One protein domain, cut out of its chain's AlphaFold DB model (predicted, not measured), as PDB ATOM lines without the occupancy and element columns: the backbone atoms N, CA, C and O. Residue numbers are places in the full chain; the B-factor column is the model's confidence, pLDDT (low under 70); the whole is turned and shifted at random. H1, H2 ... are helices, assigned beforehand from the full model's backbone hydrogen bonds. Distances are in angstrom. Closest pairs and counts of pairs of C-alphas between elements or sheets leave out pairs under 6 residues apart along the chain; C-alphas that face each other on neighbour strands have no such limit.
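This is residues 42 to 89 of the 229 residues of an uncharacterized protein of Candidatus Altiarchaeales archaeon WOR_SM1_79 (UniProt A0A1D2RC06). Two long helices, H1 and H2, make an open V, joined at its point by a tight link, with the space between the arms empty. The V is flat, spanning 37 by 35 by 5 A. The printed part has 48 residues with two named helices, H1 then H2, and no named strand; its class is all helix. It is only just extended, close to loose, with a radius of gyration of the C-alphas of 14.8 A.

H1, residues 42 to 62, begins at C-alpha 42 (-40.108, -35.926, -54.160) and is 30.5 A long from first to last C-alpha. H2, residues 66 to 89, is 34.3 A long and ends at C-alpha 89 (-11.141, -23.791, -39.085).

H1 and H2 are close but not clearly touching, with the C-alphas of Phe 60 and Tyr 66 the closest, 7.3 A apart. They run opposite ways at a steep tilt of 47 degrees. In H1 and H2 every O i to N i+4 pair is within hydrogen-bond range.

The C-alphas of Val 62 and Asn 89, the two farthest apart, are 39.8 A from each other. The printed part has no cut. The pLDDT is under 70 at residues 42 to 45 and residue 60.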
ATOM      1  N   ILE A  42     -40.522 -36.379 -55.499       67.31
ATOM      2  CA  ILE A  42     -40.108 -35.926 -54.160       67.31
ATOM      3  C   ILE A  42     -40.774 -36.776 -53.070       67.31
ATOM      4  O   ILE A  42     -40.110 -37.178 -52.115       67.31
ATOM      5  N   PHE A  43     -42.056 -37.115 -53.238       68.44
ATOM      6  CA  PHE A  43     -42.752 -38.016 -52.319       68.44
ATOM      7  C   PHE A  43     -42.130 -39.416 -52.312       68.44
ATOM      8  O   PHE A  43     -41.885 -39.951 -51.234       68.44
ATOM      9  N   ALA A  44     -41.815 -39.987 -53.478       68.31
ATOM     10  CA  ALA A  44     -41.206 -41.315 -53.569       68.31
ATOM     11  C   ALA A  44     -39.799 -41.365 -52.943       68.31
ATOM     12  O   ALA A  44     -39.498 -42.282 -52.177       68.31
ATOM     13  N   ALA A  45     -38.960 -40.358 -53.204       69.12
ATOM     14  CA  ALA A  45     -37.620 -40.271 -52.624       69.12
ATOM     15  C   ALA A  45     -37.661 -40.069 -51.097       69.12
ATOM     16  O   ALA A  45     -36.896 -40.701 -50.365       69.12
ATOM     17  N   GLY A  46     -38.588 -39.240 -50.607       75.88
ATOM     18  CA  GLY A  46     -38.795 -39.032 -49.174       75.88
ATOM     19  C   GLY A  46     -39.282 -40.293 -48.457       75.88
ATOM     20  O   GLY A  46     -38.762 -40.644 -47.399       75.88
ATOM     21  N   PHE A  47     -40.225 -41.022 -49.060       75.19
ATOM     22  CA  PHE A  47     -40.745 -42.267 -48.491       75.19
ATOM     23  C   PHE A  47     -39.677 -43.363 -48.429       75.19
ATOM     24  O   PHE A  47     -39.568 -44.059 -47.420       75.19
ATOM     25  N   ALA A  48     -38.840 -43.481 -49.464       72.94
ATOM     26  CA  ALA A  48     -37.725 -44.424 -49.472       72.94
ATOM     27  C   ALA A  48     -36.721 -44.132 -48.342       72.94
ATOM     28  O   ALA A  48     -36.303 -45.053 -47.643       72.94
ATOM     29  N   ALA A  49     -36.390 -42.859 -48.099       77.44
ATOM     30  CA  ALA A  49     -35.495 -42.470 -47.008       77.44
ATOM     31  C   ALA A  49     -36.078 -42.794 -45.620       77.44
ATOM     32  O   ALA A  49     -35.354 -43.267 -44.743       77.44
ATOM     33  N   ILE A  50     -37.388 -42.599 -45.431       79.31
ATOM     34  CA  ILE A  50     -38.075 -42.949 -44.180       79.31
ATOM     35  C   ILE A  50     -38.081 -44.457 -43.967       79.31
ATOM     36  O   ILE A  50     -37.749 -44.908 -42.876       79.31
ATOM     37  N   ILE A  51     -38.420 -45.239 -44.994       78.19
ATOM     38  CA  ILE A  51     -38.432 -46.702 -44.896       78.19
ATOM     39  C   ILE A  51     -37.035 -47.215 -44.542       78.19
ATOM     40  O   ILE A  51     -36.906 -48.018 -43.621       78.19
ATOM     41  N   VAL A  52     -35.985 -46.707 -45.193       82.69
ATOM     42  CA  VAL A  52     -34.599 -47.072 -44.862       82.69
ATOM     43  C   VAL A  52     -34.261 -46.697 -43.418       82.69
ATOM     44  O   VAL A  52     -33.681 -47.512 -42.706       82.69
ATOM     45  N   GLY A  53     -34.667 -45.510 -42.956       82.81
ATOM     46  CA  GLY A  53     -34.460 -45.074 -41.573       82.81
ATOM     47  C   GLY A  53     -35.170 -45.964 -40.549       82.81
ATOM     48  O   GLY A  53     -34.551 -46.393 -39.577       82.81
ATOM     49  N   VAL A  54     -36.440 -46.297 -40.782       81.12
ATOM     50  CA  VAL A  54     -37.235 -47.164 -39.897       81.12
ATOM     51  C   VAL A  54     -36.681 -48.589 -39.881       81.12
ATOM     52  O   VAL A  54     -36.546 -49.170 -38.807       81.12
ATOM     53  N   VAL A  55     -36.296 -49.137 -41.037       82.19
ATOM     54  CA  VAL A  55     -35.662 -50.462 -41.125       82.19
ATOM     55  C   VAL A  55     -34.326 -50.472 -40.384       82.19
ATOM     56  O   VAL A  55     -34.071 -51.408 -39.631       82.19
ATOM     57  N   LEU A  56     -33.507 -49.422 -40.508       78.94
ATOM     58  CA  LEU A  56     -32.269 -49.307 -39.736       78.94
ATOM     59  C   LEU A  56     -32.544 -49.289 -38.231       78.94
ATOM     60  O   LEU A  56     -31.859 -49.989 -37.495       78.94
ATOM     61  N   ILE A  57     -33.545 -48.527 -37.778       77.81
ATOM     62  CA  ILE A  57     -33.926 -48.429 -36.360       77.81
ATOM     63  C   ILE A  57     -34.444 -49.774 -35.832       77.81
ATOM     64  O   ILE A  57     -34.094 -50.170 -34.722       77.81
ATOM     65  N   LEU A  58     -35.237 -50.505 -36.617       76.56
ATOM     66  CA  LEU A  58     -35.728 -51.833 -36.238       76.56
ATOM     67  C   LEU A  58     -34.595 -52.866 -36.184       76.56
ATOM     68  O   LEU A  58     -34.505 -53.612 -35.212       76.56
ATOM     69  N   LEU A  59     -33.679 -52.861 -37.160       77.44
ATOM     70  CA  LEU A  59     -32.458 -53.677 -37.112       77.44
ATOM     71  C   LEU A  59     -31.590 -53.326 -35.893       77.44
ATOM     72  O   LEU A  59     -30.971 -54.205 -35.292       77.44
ATOM     73  N   PHE A  60     -31.592 -52.053 -35.492       69.62
ATOM     74  CA  PHE A  60     -30.915 -51.561 -34.295       69.62
ATOM     75  C   PHE A  60     -31.566 -52.091 -33.007       69.62
ATOM     76  O   PHE A  60     -30.855 -52.465 -32.079       69.62
ATOM     77  N   MET A  61     -32.902 -52.175 -32.953       70.06
ATOM     78  CA  MET A  61     -33.645 -52.719 -31.804       70.06
ATOM     79  C   MET A  61     -33.497 -54.240 -31.646       70.06
ATOM     80  O   MET A  61     -33.628 -54.739 -30.533       70.06
ATOM     81  N   VAL A  62     -33.218 -54.969 -32.733       78.81
ATOM     82  CA  VAL A  62     -33.039 -56.435 -32.722       78.81
ATOM     83  C   VAL A  62     -31.620 -56.855 -32.304       78.81
ATOM     84  O   VAL A  62     -31.409 -57.996 -31.906       78.81
ATOM     85  N   SER A  63     -30.631 -55.955 -32.339       70.75
ATOM     86  CA  SER A  63     -29.267 -56.287 -31.900       70.75
ATOM     87  C   SER A  63     -29.135 -56.287 -30.371       70.75
ATOM     88  O   SER A  63     -29.146 -55.231 -29.739       70.75
ATOM     89  N   GLU A  64     -28.900 -57.466 -29.785       70.25
ATOM     90  CA  GLU A  64     -28.597 -57.669 -28.351       70.25
ATOM     91  C   GLU A  64     -27.356 -56.890 -27.859       70.25
ATOM     92  O   GLU A  64     -27.225 -56.586 -26.675       70.25
ATOM     93  N   ASP A  65     -26.469 -56.475 -28.766       75.44
ATOM     94  CA  ASP A  65     -25.229 -55.736 -28.479       75.44
ATOM     95  C   ASP A  65     -25.390 -54.195 -28.554       75.44
ATOM     96  O   ASP A  65     -24.478 -53.455 -28.943       75.44
ATOM     97  N   TYR A  66     -26.556 -53.678 -28.153       70.56
ATOM     98  CA  TYR A  66     -26.929 -52.256 -28.253       70.56
ATOM     99  C   TYR A  66     -25.894 -51.297 -27.623       70.56
ATOM    100  O   TYR A  66     -25.645 -50.205 -28.132       70.56
ATOM    101  N   GLN A  67     -25.226 -51.710 -26.541       72.50
ATOM    102  CA  GLN A  67     -24.197 -50.905 -25.866       72.50
ATOM    103  C   GLN A  67     -22.906 -50.748 -26.682       72.50
ATOM    104  O   GLN A  67     -22.330 -49.655 -26.730       72.50
ATOM    105  N   LYS A  68     -22.451 -51.805 -27.368       77.31
ATOM    106  CA  LYS A  68     -21.287 -51.705 -28.265       77.31
ATOM    107  C   LYS A  68     -21.608 -50.787 -29.437       77.31
ATOM    108  O   LYS A  68     -20.785 -49.951 -29.809       77.31
ATOM    109  N   LEU A  69     -22.824 -50.891 -29.960       70.88
ATOM    110  CA  LEU A  69     -23.267 -50.097 -31.094       70.88
ATOM    111  C   LEU A  69     -23.464 -48.616 -30.732       70.88
ATOM    112  O   LEU A  69     -23.028 -47.757 -31.494       70.88
ATOM    113  N   ILE A  70     -23.998 -48.292 -29.544       78.88
ATOM    114  CA  ILE A  70     -24.027 -46.911 -29.018       78.88
ATOM    115  C   ILE A  70     -22.619 -46.321 -28.978       78.88
ATOM    116  O   ILE A  70     -22.418 -45.185 -29.407       78.88
ATOM    117  N   ASN A  71     -21.639 -47.075 -28.478       77.19
ATOM    118  CA  ASN A  71     -20.265 -46.591 -28.406       77.19
ATOM    119  C   ASN A  71     -19.678 -46.352 -29.803       77.19
ATOM    120  O   ASN A  71     -19.038 -45.323 -30.017       77.19
ATOM    121  N   ILE A  72     -19.958 -47.228 -30.770       81.38
ATOM    122  CA  ILE A  72     -19.537 -47.051 -32.169       81.38
ATOM    123  C   ILE A  72     -20.195 -45.811 -32.790       81.38
ATOM    124  O   ILE A  72     -19.497 -44.972 -33.359       81.38
ATOM    125  N   VAL A  73     -21.512 -45.643 -32.642       81.38
ATOM    126  CA  VAL A  73     -22.251 -44.484 -33.175       81.38
ATOM    127  C   VAL A  73     -21.770 -43.186 -32.526       81.38
ATOM    128  O   VAL A  73     -21.540 -42.196 -33.217       81.38
ATOM    129  N   LYS A  74     -21.537 -43.188 -31.211       80.31
ATOM    130  CA  LYS A  74     -20.993 -42.037 -30.482       80.31
ATOM    131  C   LYS A  74     -19.604 -41.655 -30.995       80.31
ATOM    132  O   LYS A  74     -19.348 -40.471 -31.203       80.31
ATOM    133  N   MET A  75     -18.737 -42.633 -31.254       86.88
ATOM    134  CA  MET A  75     -17.423 -42.379 -31.854       86.88
ATOM    135  C   MET A  75     -17.543 -41.852 -33.287       86.88
ATOM    136  O   MET A  75     -16.881 -40.875 -33.623       86.88
ATOM    137  N   ALA A  76     -18.430 -42.416 -34.108       82.94
ATOM    138  CA  ALA A  76     -18.657 -41.946 -35.474       82.94
ATOM    139  C   ALA A  76     -19.159 -40.490 -35.516       82.94
ATOM    140  O   ALA A  76     -18.662 -39.688 -36.308       82.94
ATOM    141  N   ILE A  77     -20.084 -40.118 -34.624       88.69
ATOM    142  CA  ILE A  77     -20.579 -38.739 -34.491       88.69
ATOM    143  C   ILE A  77     -19.450 -37.795 -34.064       88.69
ATOM    144  O   ILE A  77     -19.294 -36.726 -34.650       88.69
ATOM    145  N   LEU A  78     -18.636 -38.183 -33.077       89.19
ATOM    146  CA  LEU A  78     -17.501 -37.369 -32.630       89.19
ATOM    147  C   LEU A  78     -16.473 -37.153 -33.747       89.19
ATOM    148  O   LEU A  78     -15.971 -36.040 -33.905       89.19
ATOM    149  N   VAL A  79     -16.205 -38.182 -34.554       92.38
ATOM    150  CA  VAL A  79     -15.331 -38.075 -35.731       92.38
ATOM    151  C   VAL A  79     -15.932 -37.127 -36.770       92.38
ATOM    152  O   VAL A  79     -15.234 -36.233 -37.246       92.38
ATOM    153  N   ALA A  80     -17.225 -37.253 -37.079       84.50
ATOM    154  CA  ALA A  80     -17.901 -36.370 -38.029       84.50
ATOM    155  C   ALA A  80     -17.876 -34.898 -37.573       84.50
ATOM    156  O   ALA A  80     -17.522 -34.016 -38.355       84.50
ATOM    157  N   ILE A  81     -18.171 -34.633 -36.294       89.94
ATOM    158  CA  ILE A  81     -18.079 -33.287 -35.707       89.94
ATOM    159  C   ILE A  81     -16.639 -32.768 -35.796       89.94
ATOM    160  O   ILE A  81     -16.426 -31.634 -36.222       89.94
ATOM    161  N   GLY A  82     -15.646 -33.598 -35.462       89.12
ATOM    162  CA  GLY A  82     -14.231 -33.246 -35.582       89.12
ATOM    163  C   GLY A  82     -13.845 -32.831 -37.005       89.12
ATOM    164  O   GLY A  82     -13.245 -31.774 -37.192       89.12
ATOM    165  N   ILE A  83     -14.252 -33.601 -38.018       89.06
ATOM    166  CA  ILE A  83     -13.986 -33.298 -39.435       89.06
ATOM    167  C   ILE A  83     -14.629 -31.969 -39.851       89.06
ATOM    168  O   ILE A  83     -13.985 -31.160 -40.526       89.06
ATOM    169  N   VAL A  84     -15.873 -31.710 -39.435       89.19
ATOM    170  CA  VAL A  84     -16.577 -30.452 -39.734       89.19
ATOM    171  C   VAL A  84     -15.878 -29.263 -39.074       89.19
ATOM    172  O   VAL A  84     -15.656 -28.245 -39.731       89.19
ATOM    173  N   LEU A  85     -15.467 -29.393 -37.811       87.50
ATOM    174  CA  LEU A  85     -14.753 -28.339 -37.086       87.50
ATOM    175  C   LEU A  85     -13.374 -28.051 -37.690       87.50
ATOM    176  O   LEU A  85     -13.021 -26.885 -37.871       87.50
ATOM    177  N   ILE A  86     -12.616 -29.088 -38.057       86.94
ATOM    178  CA  ILE A  86     -11.316 -28.939 -38.732       86.94
ATOM    179  C   ILE A  86     -11.505 -28.222 -40.076       86.94
ATOM    180  O   ILE A  86     -10.796 -27.262 -40.379       86.94
ATOM    181  N   SER A  87     -12.516 -28.627 -40.848       77.31
ATOM    182  CA  SER A  87     -12.834 -28.038 -42.153       77.31
ATOM    183  C   SER A  87     -13.282 -26.571 -42.041       77.31
ATOM    184  O   SER A  87     -12.878 -25.733 -42.850       77.31
ATOM    185  N   ALA A  88     -14.064 -26.225 -41.012       74.56
ATOM    186  CA  ALA A  88     -14.463 -24.849 -40.717       74.56
ATOM    187  C   ALA A  88     -13.264 -23.973 -40.310       74.56
ATOM    188  O   ALA A  88     -13.169 -22.819 -40.733       74.56
ATOM    189  N   ASN A  89     -12.318 -24.525 -39.543       75.62
ATOM    190  CA  ASN A  89     -11.141 -23.791 -39.085       75.62
ATOM    191  C   ASN A  89     -10.157 -23.498 -40.236       75.62
ATOM    192  O   ASN A  89      -9.676 -22.375 -40.375       75.62
TER     193      ASN A  89